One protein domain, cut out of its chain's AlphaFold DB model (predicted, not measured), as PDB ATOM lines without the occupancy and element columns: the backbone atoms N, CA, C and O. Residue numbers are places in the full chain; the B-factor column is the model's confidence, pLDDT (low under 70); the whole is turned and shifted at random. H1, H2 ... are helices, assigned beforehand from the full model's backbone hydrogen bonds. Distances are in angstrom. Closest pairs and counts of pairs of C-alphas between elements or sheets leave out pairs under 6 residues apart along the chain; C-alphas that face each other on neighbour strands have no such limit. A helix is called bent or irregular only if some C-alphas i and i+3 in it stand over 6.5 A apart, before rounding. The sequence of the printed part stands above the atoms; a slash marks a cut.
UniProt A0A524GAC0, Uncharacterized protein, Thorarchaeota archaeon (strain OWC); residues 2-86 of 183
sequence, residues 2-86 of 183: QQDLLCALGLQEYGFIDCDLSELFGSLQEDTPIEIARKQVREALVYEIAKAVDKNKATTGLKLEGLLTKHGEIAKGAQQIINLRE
ATOM      1  N   GLN A   2     208.936  98.684 198.732       73.56
ATOM      2  CA  GLN A   2     208.330  98.025 199.912       73.56
ATOM      3  C   GLN A   2     208.655  96.524 199.994       73.56
ATOM      4  O   GLN A   2     209.136  96.062 201.020       73.56
ATOM      5  N   GLN A   3     208.464  95.774 198.905       76.06
ATOM      6  CA  GLN A   3     208.759  94.336 198.889       76.06
ATOM      7  C   GLN A   3     210.252  94.034 199.070       76.06
ATOM      8  O   GLN A   3     210.597  93.059 199.725       76.06
ATOM      9  N   ASP A   4     211.135  94.877 198.534       77.00
ATOM     10  CA  ASP A   4     212.586  94.707 198.674       77.00
ATOM     11  C   ASP A   4     213.024  94.930 200.126       77.00
ATOM     12  O   ASP A   4     213.828  94.161 200.645       77.00
ATOM     13  N   LEU A   5     212.432  95.923 200.806       78.25
ATOM     14  CA  LEU A   5     212.625  96.156 202.239       78.25
ATOM     15  C   LEU A   5     212.123  94.968 203.067       78.25
ATOM     16  O   LEU A   5     212.832  94.494 203.950       78.25
ATOM     17  N   LEU A   6     210.933  94.444 202.759       85.00
ATOM     18  CA  LEU A   6     210.415  93.253 203.433       85.00
ATOM     19  C   LEU A   6     211.320  92.038 203.196       85.00
ATOM     20  O   LEU A   6     211.655  91.352 204.153       85.00
ATOM     21  N   CYS A   7     211.784  91.800 201.967       84.12
ATOM     22  CA  CYS A   7     212.753  90.744 201.665       84.12
ATOM     23  C   CYS A   7     214.066  90.924 202.442       84.12
ATOM     24  O   CYS A   7     214.543  89.964 203.043       84.12
ATOM     25  N   ALA A   8     214.627  92.136 202.481       81.12
ATOM     26  CA  ALA A   8     215.852  92.436 203.224       81.12
ATOM     27  C   ALA A   8     215.696  92.186 204.735       81.12
ATOM     28  O   ALA A   8     216.637  91.755 205.399       81.12
ATOM     29  N   LEU A   9     214.491  92.390 205.272       83.81
ATOM     30  CA  LEU A   9     214.153  92.096 206.665       83.81
ATOM     31  C   LEU A   9     213.773  90.626 206.915       83.81
ATOM     32  O   LEU A   9     213.533  90.261 208.069       83.81
ATOM     33  N   GLY A  10     213.726  89.773 205.885       86.38
ATOM     34  CA  GLY A  10     213.268  88.381 205.996       86.38
ATOM     35  C   GLY A  10     211.753  88.246 206.210       86.38
ATOM     36  O   GLY A  10     211.285  87.282 206.810       86.38
ATOM     37  N   LEU A  11     210.988  89.242 205.764       89.88
ATOM     38  CA  LEU A  11     209.537  89.393 205.908       89.88
ATOM     39  C   LEU A  11     208.811  89.258 204.555       89.88
ATOM     40  O   LEU A  11     207.706  89.761 204.369       89.88
ATOM     41  N   GLN A  12     209.400  88.558 203.588       90.12
ATOM     42  CA  GLN A  12     208.790  88.335 202.273       90.12
ATOM     43  C   GLN A  12     207.470  87.550 202.326       90.12
ATOM     44  O   GLN A  12     206.685  87.612 201.384       90.12
ATOM     45  N   GLU A  13     207.220  86.805 203.410       91.00
ATOM     46  CA  GLU A  13     205.981  86.043 203.616       91.00
ATOM     47  C   GLU A  13     204.738  86.932 203.793       91.00
ATOM     48  O   GLU A  13     203.626  86.463 203.568       91.00
ATOM     49  N   TYR A  14     204.920  88.217 204.111       92.00
ATOM     50  CA  TYR A  14     203.831  89.177 204.321       92.00
ATOM     51  C   TYR A  14     203.245  89.745 203.013       92.00
ATOM     52  O   TYR A  14     202.186  90.365 203.040       92.00
ATOM     53  N   GLY A  15     203.887  89.495 201.867       91.38
ATOM     54  CA  GLY A  15     203.381  89.897 200.552       91.38
ATOM     55  C   GLY A  15     203.250  91.410 200.346       91.38
ATOM     56  O   GLY A  15     203.893  92.220 201.016       91.38
ATOM     57  N   PHE A  16     202.397  91.794 199.395       90.69
ATOM     58  CA  PHE A  16     202.117  93.194 199.082       90.69
ATOM     59  C   PHE A  16     200.986  93.718 199.961       90.69
ATOM     60  O   PHE A  16     199.818  93.404 199.739       90.69
ATOM     61  N   ILE A  17     201.326  94.559 200.933       86.75
ATOM     62  CA  ILE A  17     200.336  95.146 201.838       86.75
ATOM     63  C   ILE A  17     200.004  96.559 201.381       86.75
ATOM     64  O   ILE A  17     200.883  97.409 201.235       86.75
ATOM     65  N   ASP A  18     198.712  96.812 201.186       86.00
ATOM     66  CA  ASP A  18     198.189  98.101 200.746       86.00
ATOM     67  C   ASP A  18     198.060  99.122 201.892       86.00
ATOM     68  O   ASP A  18     196.982  99.674 202.143       86.00
ATOM     69  N   CYS A  19     199.178  99.380 202.569       83.81
ATOM     70  CA  CYS A  19     199.343 100.382 203.622       83.81
ATOM     71  C   CYS A  19     200.505 101.336 203.297       83.81
ATOM     72  O   CYS A  19     201.189 101.179 202.285       83.81
ATOM     73  N   ASP A  20     200.657 102.398 204.083       81.88
ATOM     74  CA  ASP A  20     201.861 103.224 204.052       81.88
ATOM     75  C   ASP A  20     202.762 102.781 205.207       81.88
ATOM     76  O   ASP A  20     202.383 102.900 206.368       81.88
ATOM     77  N   LEU A  21     203.925 102.212 204.887       81.12
ATOM     78  CA  LEU A  21     204.900 101.795 205.897       81.12
ATOM     79  C   LEU A  21     205.898 102.906 206.240       81.12
ATOM     80  O   LEU A  21     206.771 102.688 207.074       81.12
ATOM     81  N   SER A  22     205.806 104.080 205.611       83.00
ATOM     82  CA  SER A  22     206.760 105.171 205.834       83.00
ATOM     83  C   SER A  22     206.729 105.645 207.283       83.00
ATOM     84  O   SER A  22     207.783 105.874 207.864       83.00
ATOM     85  N   GLU A  23     205.543 105.717 207.894       81.19
ATOM     86  CA  GLU A  23     205.397 106.054 209.316       81.19
ATOM     87  C   GLU A  23     206.028 104.989 210.219       81.19
ATOM     88  O   GLU A  23     206.760 105.314 211.151       81.19
ATOM     89  N   LEU A  24     205.804 103.709 209.904       82.12
ATOM     90  CA  LEU A  24     206.380 102.588 210.645       82.12
ATOM     91  C   LEU A  24     207.908 102.626 210.594       82.12
ATOM     92  O   LEU A  24     208.555 102.612 211.637       82.12
ATOM     93  N   PHE A  25     208.488 102.722 209.398       83.81
ATOM     94  CA  PHE A  25     209.938 102.810 209.243       83.81
ATOM     95  C   PHE A  25     210.509 104.105 209.828       83.81
ATOM     96  O   PHE A  25     211.578 104.065 210.424       83.81
ATOM     97  N   GLY A  26     209.793 105.228 209.724       84.00
ATOM     98  CA  GLY A  26     210.205 106.511 210.297       84.00
ATOM     99  C   GLY A  26     210.193 106.545 211.828       84.00
ATOM    100  O   GLY A  26     210.846 107.397 212.422       84.00
ATOM    101  N   SER A  27     209.477 105.618 212.473       84.75
ATOM    102  CA  SER A  27     209.479 105.459 213.934       84.75
ATOM    103  C   SER A  27     210.628 104.600 214.474       84.75
ATOM    104  O   SER A  27     210.854 104.586 215.684       84.75
ATOM    105  N   LEU A  28     211.360 103.895 213.604       87.12
ATOM    106  CA  LEU A  28     212.525 103.109 214.001       87.12
ATOM    107  C   LEU A  28     213.727 104.043 214.177       87.12
ATOM    108  O   LEU A  28     214.082 104.780 213.261       87.12
ATOM    109  N   GLN A  29     214.373 103.996 215.342       88.00
ATOM    110  CA  GLN A  29     215.629 104.720 215.564       88.00
ATOM    111  C   GLN A  29     216.771 104.032 214.799       88.00
ATOM    112  O   GLN A  29     216.774 102.804 214.692       88.00
ATOM    113  N   GLU A  30     217.742 104.791 214.277       87.12
ATOM    114  CA  GLU A  30     218.852 104.249 213.465       87.12
ATOM    115  C   GLU A  30     219.698 103.200 214.208       87.12
ATOM    116  O   GLU A  30     220.254 102.296 213.589       87.12
ATOM    117  N   ASP A  31     219.766 103.291 215.536       91.19
ATOM    118  CA  ASP A  31     220.479 102.375 216.426       91.19
ATOM    119  C   ASP A  31     219.620 101.190 216.905       91.19
ATOM    120  O   ASP A  31     220.099 100.345 217.667       91.19
ATOM    121  N   THR A  32     218.368 101.082 216.440       89.06
ATOM    122  CA  THR A  32     217.474  99.976 216.804       89.06
ATOM    123  C   THR A  32     218.078  98.647 216.341       89.06
ATOM    124  O   THR A  32     218.271  98.442 215.138       89.06
ATOM    125  N   PRO A  33     218.315  97.680 217.249       92.56
ATOM    126  CA  PRO A  33     218.791  96.359 216.866       92.56
ATOM    127  C   PRO A  33     217.871  95.704 215.832       92.56
ATOM    128  O   PRO A  33     216.649  95.704 215.989       92.56
ATOM    129  N   ILE A  34     218.458  95.082 214.805       89.00
ATOM    130  CA  ILE A  34     217.718  94.528 213.658       89.00
ATOM    131  C   ILE A  34     216.593  93.566 214.062       89.00
ATOM    132  O   ILE A  34     215.528  93.565 213.451       89.00
ATOM    133  N   GLU A  35     216.789  92.779 215.121       91.19
ATOM    134  CA  GLU A  35     215.770  91.853 215.623       91.19
ATOM    135  C   GLU A  35     214.578  92.579 216.264       91.19
ATOM    136  O   GLU A  35     213.434  92.143 216.114       91.19
ATOM    137  N   ILE A  36     214.821  93.715 216.925       91.12
ATOM    138  CA  ILE A  36     213.770  94.564 217.498       91.12
ATOM    139  C   ILE A  36     213.004  95.258 216.374       91.12
ATOM    140  O   ILE A  36     211.775  95.174 216.341       91.12
ATOM    141  N   ALA A  37     213.716  95.851 215.412       89.31
ATOM    142  CA  ALA A  37     213.109  96.467 214.235       89.31
ATOM    143  C   ALA A  37     212.253  95.454 213.458       89.31
ATOM    144  O   ALA A  37     211.090  95.713 213.154       89.31
ATOM    145  N   ARG A  38     212.781  94.246 213.212       91.00
ATOM    146  CA  ARG A  38     212.043  93.158 212.554       91.00
ATOM    147  C   ARG A  38     210.782  92.787 213.329       91.00
ATOM    148  O   ARG A  38     209.742  92.590 212.707       91.00
ATOM    149  N   LYS A  39     210.856  92.682 214.660       91.38
ATOM    150  CA  LYS A  39     209.694  92.373 215.505       91.38
ATOM    151  C   LYS A  39     208.620  93.464 215.411       91.38
ATOM    152  O   LYS A  39     207.466  93.131 215.163       91.38
ATOM    153  N   GLN A  40     208.997  94.734 215.543       90.81
ATOM    154  CA  GLN A  40     208.062  95.863 215.451       90.81
ATOM    155  C   GLN A  40     207.406  95.945 214.072       90.81
ATOM    156  O   GLN A  40     206.186  96.065 213.964       90.81
ATOM    157  N   VAL A  41     208.204  95.797 213.009       91.25
ATOM    158  CA  VAL A  41     207.677  95.779 211.643       91.25
ATOM    159  C   VAL A  41     206.710  94.614 211.469       91.25
ATOM    160  O   VAL A  41     205.613  94.800 210.955       91.25
ATOM    161  N   ARG A  42     207.063  93.424 211.962       91.88
ATOM    162  CA  ARG A  42     206.199  92.242 211.908       91.88
ATOM    163  C   ARG A  42     204.838  92.478 212.559       91.88
ATOM    164  O   ARG A  42     203.820  92.171 211.947       91.88
ATOM    165  N   GLU A  43     204.817  93.003 213.781       91.38
ATOM    166  CA  GLU A  43     203.580  93.273 214.525       91.38
ATOM    167  C   GLU A  43     202.677  94.259 213.769       91.38
ATOM    168  O   GLU A  43     201.478  94.014 213.614       91.38
ATOM    169  N   ALA A  44     203.261  95.315 213.197       91.38
ATOM    170  CA  ALA A  44     202.526  96.265 212.371       91.38
ATOM    171  C   ALA A  44     201.973  95.629 211.082       91.38
ATOM    172  O   ALA A  44     200.823  95.879 210.719       91.38
ATOM    173  N   LEU A  45     202.740  94.767 210.404       92.12
ATOM    174  CA  LEU A  45     202.270  94.076 209.196       92.12
ATOM    175  C   LEU A  45     201.109  93.125 209.503       92.12
ATOM    176  O   LEU A  45     200.146  93.092 208.742       92.12
ATOM    177  N   VAL A  46     201.165  92.380 210.615       92.38
ATOM    178  CA  VAL A  46     200.063  91.500 211.052       92.38
ATOM    179  C   VAL A  46     198.780  92.307 211.243       92.38
ATOM    180  O   VAL A  46     197.723  91.920 210.742       92.38
ATOM    181  N   TYR A  47     198.881  93.454 211.912       92.00
ATOM    182  CA  TYR A  47     197.752  94.351 212.132       92.00
ATOM    183  C   TYR A  47     197.184  94.920 210.822       92.00
ATOM    184  O   TYR A  47     195.967  94.919 210.616       92.00
ATOM    185  N   GLU A  48     198.042  95.359 209.900       92.00
ATOM    186  CA  GLU A  48     197.607  95.881 208.601       92.00
ATOM    187  C   GLU A  48     197.016  94.795 207.688       92.00
ATOM    188  O   GLU A  48     196.057  95.069 206.964       92.00
ATOM    189  N   ILE A  49     197.504  93.552 207.761       92.31
ATOM    190  CA  ILE A  49     196.888  92.410 207.071       92.31
ATOM    191  C   ILE A  49     195.489  92.155 207.622       92.31
ATOM    192  O   ILE A  49     194.548  92.077 206.837       92.31
ATOM    193  N   ALA A  50     195.325  92.069 208.945       91.62
ATOM    194  CA  ALA A  50     194.014  91.844 209.553       91.62
ATOM    195  C   ALA A  50     193.003  92.917 209.104       91.62
ATOM    196  O   ALA A  50     191.932  92.594 208.591       91.62
ATOM    197  N   LYS A  51     193.399  94.197 209.141       91.88
ATOM    198  CA  LYS A  51     192.587  95.302 208.603       91.88
ATOM    199  C   LYS A  51     192.270  95.169 207.118       91.88
ATOM    200  O   LYS A  51     191.189  95.574 206.683       91.88
ATOM    201  N   ALA A  52     193.235  94.737 206.309       90.38
ATOM    202  CA  ALA A  52     193.042  94.567 204.874       90.38
ATOM    203  C   ALA A  52     191.996  93.481 204.604       90.38
ATOM    204  O   ALA A  52     191.097  93.702 203.789       90.38
ATOM    205  N   VAL A  53     192.062  92.373 205.345       91.00
ATOM    206  CA  VAL A  53     191.089  91.277 205.293       91.00
ATOM    207  C   VAL A  53     189.702  91.767 205.691       91.00
ATOM    208  O   VAL A  53     188.780  91.631 204.890       91.00
ATOM    209  N   ASP A  54     189.564  92.456 206.828       91.06
ATOM    210  CA  ASP A  54     188.284  93.026 207.287       91.06
ATOM    211  C   ASP A  54     187.645  93.965 206.248       91.06
ATOM    212  O   ASP A  54     186.423  94.071 206.136       91.06
ATOM    213  N   LYS A  55     188.477  94.647 205.452       91.44
ATOM    214  CA  LYS A  55     188.055  95.576 204.392       91.44
ATOM    215  C   LYS A  55     187.958  94.931 203.007       91.44
ATOM    216  O   LYS A  55     187.740  95.655 202.033       91.44
ATOM    217  N   ASN A  56     188.107  93.609 202.899       90.56
ATOM    218  CA  ASN A  56     188.099  92.863 201.639       90.56
ATOM    219  C   ASN A  56     189.083  93.437 200.599       90.56
ATOM    220  O   ASN A  56     188.738  93.621 199.427       90.56
ATOM    221  N   LYS A  57     190.287  93.804 201.049       91.44
ATOM    222  CA  LYS A  57     191.391  94.262 200.197       91.44
ATOM    223  C   LYS A  57     192.259  93.089 199.735       91.44
ATOM    224  O   LYS A  57     192.199  91.998 200.296       91.44
ATOM    225  N   ALA A  58     193.080  93.358 198.721       88.88
ATOM    226  CA  ALA A  58     193.996  92.391 198.128       88.88
ATOM    227  C   ALA A  58     194.929  91.721 199.153       88.88
ATOM    228  O   ALA A  58     195.434  92.372 200.069       88.88
ATOM    229  N   THR A  59     195.210  90.434 198.932       92.50
ATOM    230  CA  THR A  59     196.147  89.625 199.743       92.50
ATOM    231  C   THR A  59     197.281  89.027 198.901       92.50
ATOM    232  O   THR A  59     197.824  87.959 199.204       92.50
ATOM    233  N   THR A  60     197.620  89.709 197.808       92.62
ATOM    234  CA  THR A  60     198.601  89.297 196.800       92.62
ATOM    235  C   THR A  60     199.981  89.057 197.418       92.62
ATOM    236  O   THR A  60     200.525  89.913 198.116       92.62
ATOM    237  N   GLY A  61     200.575  87.893 197.143       90.44
ATOM    238  CA  GLY A  61     201.914  87.525 197.617       90.44
ATOM    239  C   GLY A  61     202.009  87.130 199.097       90.44
ATOM    240  O   GLY A  61     203.095  86.766 199.546       90.44
ATOM    241  N   LEU A  62     200.908  87.189 199.856       92.94
ATOM    242  CA  LEU A  62     200.860  86.748 201.251       92.94
ATOM    243  C   LEU A  62     200.989  85.217 201.326       92.94
ATOM    244  O   LEU A  62     200.187  84.499 200.727       92.94
ATOM    245  N   LYS A  63     201.951  84.697 202.090       92.19
ATOM    246  CA  LYS A  63     202.165  83.251 202.254       92.19
ATOM    247  C   LYS A  63     201.452  82.735 203.503       92.19
ATOM    248  O   LYS A  63     201.962  82.864 204.613       92.19
ATOM    249  N   LEU A  64     200.270  82.144 203.324       89.00
ATOM    250  CA  LEU A  64     199.410  81.743 204.443       89.00
ATOM    251  C   LEU A  64     200.017  80.646 205.324       89.00
ATOM    252  O   LEU A  64     199.971  80.771 206.542       89.00
ATOM    253  N   GLU A  65     200.623  79.611 204.745       85.19
ATOM    254  CA  GLU A  65     201.105  78.424 205.475       85.19
ATOM    255  C   GLU A  65     201.991  78.777 206.685       85.19
ATOM    256  O   GLU A  65     201.787  78.279 207.794       85.19
ATOM    257  N   GLY A  66     202.935  79.704 206.495       80.56
ATOM    258  CA  GLY A  66     203.826  80.171 207.557       80.56
ATOM    259  C   GLY A  66     203.169  81.141 208.540       80.56
ATOM    260  O   GLY A  66     203.561  81.191 209.702       80.56
ATOM    261  N   LEU A  67     202.171  81.909 208.107       85.69
ATOM    262  CA  LEU A  67     201.546  82.949 208.926       85.69
ATOM    263  C   LEU A  67     200.441  82.407 209.830       85.69
ATOM    264  O   LEU A  67     200.306  82.867 210.962       85.69
ATOM    265  N   LEU A  68     199.695  81.401 209.367       86.81
ATOM    266  CA  LEU A  68     198.615  80.772 210.132       86.81
ATOM    267  C   LEU A  68     199.120  80.094 211.411       86.81
ATOM    268  O   LEU A  68     198.418  80.073 212.417       86.81
ATOM    269  N   THR A  69     200.346  79.566 211.389       83.00
ATOM    270  CA  THR A  69     200.967  78.907 212.550       83.00
ATOM    271  C   THR A  69     201.594  79.895 213.534       83.00
ATOM    272  O   THR A  69     201.697  79.594 214.720       83.00
ATOM    273  N   LYS A  70     202.000  81.079 213.060       84.75
ATOM    274  CA  LYS A  70     202.720  82.089 213.853       84.75
ATOM    275  C   LYS A  70     201.817  83.186 214.423       84.75
ATOM    276  O   LYS A  70     202.187  83.805 215.418       84.75
ATOM    277  N   HIS A  71     200.669  83.456 213.795       86.50
ATOM    278  CA  HIS A  71     199.840  84.628 214.092       86.50
ATOM    279  C   HIS A  71     198.360  84.268 214.214       86.50
ATOM    280  O   HIS A  71     197.666  84.044 213.219       86.50
ATOM    281  N   GLY A  72     197.860  84.268 215.453       84.88
ATOM    282  CA  GLY A  72     196.468  83.943 215.754       84.88
ATOM    283  C   GLY A  72     195.464  84.899 215.105       84.88
ATOM    284  O   GLY A  72     194.376  84.470 214.732       84.88
ATOM    285  N   GLU A  73     195.810  86.178 214.917       86.94
ATOM    286  CA  GLU A  73     194.942  87.144 214.231       86.94
ATOM    287  C   GLU A  73     194.742  86.789 212.755       86.94
ATOM    288  O   GLU A  73     193.613  86.802 212.267       86.94
ATOM    289  N   ILE A  74     195.814  86.409 212.054       86.62
ATOM    290  CA  ILE A  74     195.736  85.988 210.648       86.62
ATOM    291  C   ILE A  74     194.991  84.653 210.549       86.62
ATOM    292  O   ILE A  74     194.164  84.481 209.655       86.62
ATOM    293  N   ALA A  75     195.217  83.740 211.498       88.31
ATOM    294  CA  ALA A  75     194.509  82.464 211.557       88.31
ATOM    295  C   ALA A  75     192.985  82.632 211.661       88.31
ATOM    296  O   ALA A  75     192.244  81.919 210.986       88.31
ATOM    297  N   LYS A  76     192.506  83.621 212.428       88.88
ATOM    298  CA  LYS A  76     191.070  83.947 212.508       88.88
ATOM    299  C   LYS A  76     190.492  84.397 211.162       88.88
ATOM    300  O   LYS A  76     189.347  84.077 210.863       88.88
ATOM    301  N   GLY A  77     191.280  85.107 210.352       89.25
ATOM    302  CA  GLY A  77     190.886  85.601 209.028       89.25
ATOM    303  C   GLY A  77     191.153  84.634 207.869       89.25
ATOM    304  O   GLY A  77     190.843  84.964 206.727       89.25
ATOM    305  N   ALA A  78     191.721  83.451 208.122       91.12
ATOM    306  CA  ALA A  78     192.221  82.545 207.085       91.12
ATOM    307  C   ALA A  78     191.169  82.188 206.029       91.12
ATOM    308  O   ALA A  78     191.411  82.330 204.829       91.12
ATOM    309  N   GLN A  79     189.978  81.779 206.476       92.62
ATOM    310  CA  GLN A  79     188.895  81.410 205.569       92.62
ATOM    311  C   GLN A  79     188.430  82.605 204.732       92.62
ATOM    312  O   GLN A  79     188.144  82.456 203.547       92.62
ATOM    313  N   GLN A  80     188.395  83.803 205.320       94.00
ATOM    314  CA  GLN A  80     188.047  85.018 204.591       94.00
ATOM    315  C   GLN A  80     189.101  85.347 203.530       94.00
ATOM    316  O   GLN A  80     188.733  85.695 202.413       94.00
ATOM    317  N   ILE A  81     190.393  85.176 203.834       94.19
ATOM    318  CA  ILE A  81     191.471  85.351 202.852       94.19
ATOM    319  C   ILE A  81     191.297  84.378 201.683       94.19
ATOM    320  O   ILE A  81     191.354  84.801 200.532       94.19
ATOM    321  N   ILE A  82     191.055  83.095 201.960       94.38
ATOM    322  CA  ILE A  82     190.838  82.079 200.917       94.38
ATOM    323  C   ILE A  82     189.652  82.477 200.030       94.38
ATOM    324  O   ILE A  82     189.796  82.549 198.811       94.38
ATOM    325  N   ASN A  83     188.521  82.839 200.638       94.69
ATOM    326  CA  ASN A  83     187.327  83.266 199.910       94.69
ATOM    327  C   ASN A  83     187.594  84.513 199.047       94.69
ATOM    328  O   ASN A  83     187.129  84.589 197.912       94.69
ATOM    329  N   LEU A  84     188.357  85.487 199.560       94.38
ATOM    330  CA  LEU A  84     188.745  86.678 198.800       94.38
ATOM    331  C   LEU A  84     189.553  86.302 197.559       94.38
ATOM    332  O   LEU A  84     189.236  86.768 196.469       94.38
ATOM    333  N   ARG A  85     190.543  85.421 197.702       95.44
ATOM    334  CA  ARG A  85     191.390  84.964 196.590       95.44
ATOM    335  C   ARG A  85     190.600  84.211 195.525       95.44
ATOM    336  O   ARG A  85     190.852  84.383 194.335       95.44
ATOM    337  N   GLU A  86     189.626  83.401 195.931       95.50
ATOM    338  CA  GLU A  86     188.724  82.734 194.988       95.50
ATOM    339  C   GLU A  86     187.861  83.737 194.215       95.50
ATOM    340  O   GLU A  86     187.682  83.596 193.006       95.50
TER     341      GLU A  86
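What this domain is: This is residues 2 to 86 of the 183 residues of an uncharacterized protein of Thorarchaeota archaeon (strain OWC) (UniProt A0A524GAC0). One long helix, H3, runs along much of an elongated body, and the hairpin of H4 and H5 packs through H5 on its residues 46 to 53. H1 touches no helix, and residues 9 to 21, a long stretch with no named element, join it to H2, which packs on H3. The 85 printed residues hold five named helices, H1 to H5, and no named strand: all helix, compact, radius of gyration of the C-alphas 12.8 A, spans 42 by 24 by 19 A.

Where its parts are: Find C-alpha 34 at (217.718, 94.528, 213.658); from there H3 runs 30.2 A to residue 54. H1 is residues 2 to 8, H2 22 to 26, H4 64 to 70. H5, residues 72 to 86, 22.2 A, ends at (188.724, 82.734, 194.988); it is irregular, with C-alphas 76 and 79 7.7 A apart.

How they stand to each other: H3 touches H5 at a steep tilt of 51 degrees, the same way; the closest C-alphas, Ala 50 and Ile 74, are 6.2 A apart. H5 touches H4 with residues 74 to 78 alone, at a shallow tilt of 11 degrees, opposite ways; C-alphas Leu 68 and Ala 75 are closest, 4.7 A. H2 and H3 only just touch, with 3 pairs of C-alphas within 8 A, Leu 24 and Val 41 closest at 7.0 A. H1, H2 and H3 have every O i to N i+4 pair within hydrogen-bond range, H5 9 of 11, H4 1 of 3 beside 2 of 4 O i to N i+3 pairs.

The domain as a whole: Look from Asp 31 to Glu 86 for the C-alphas farthest apart, 43.1 A. The printed part has no cut; the link from H1 to H2 is long, and no printed residue is under 70 in pLDDT.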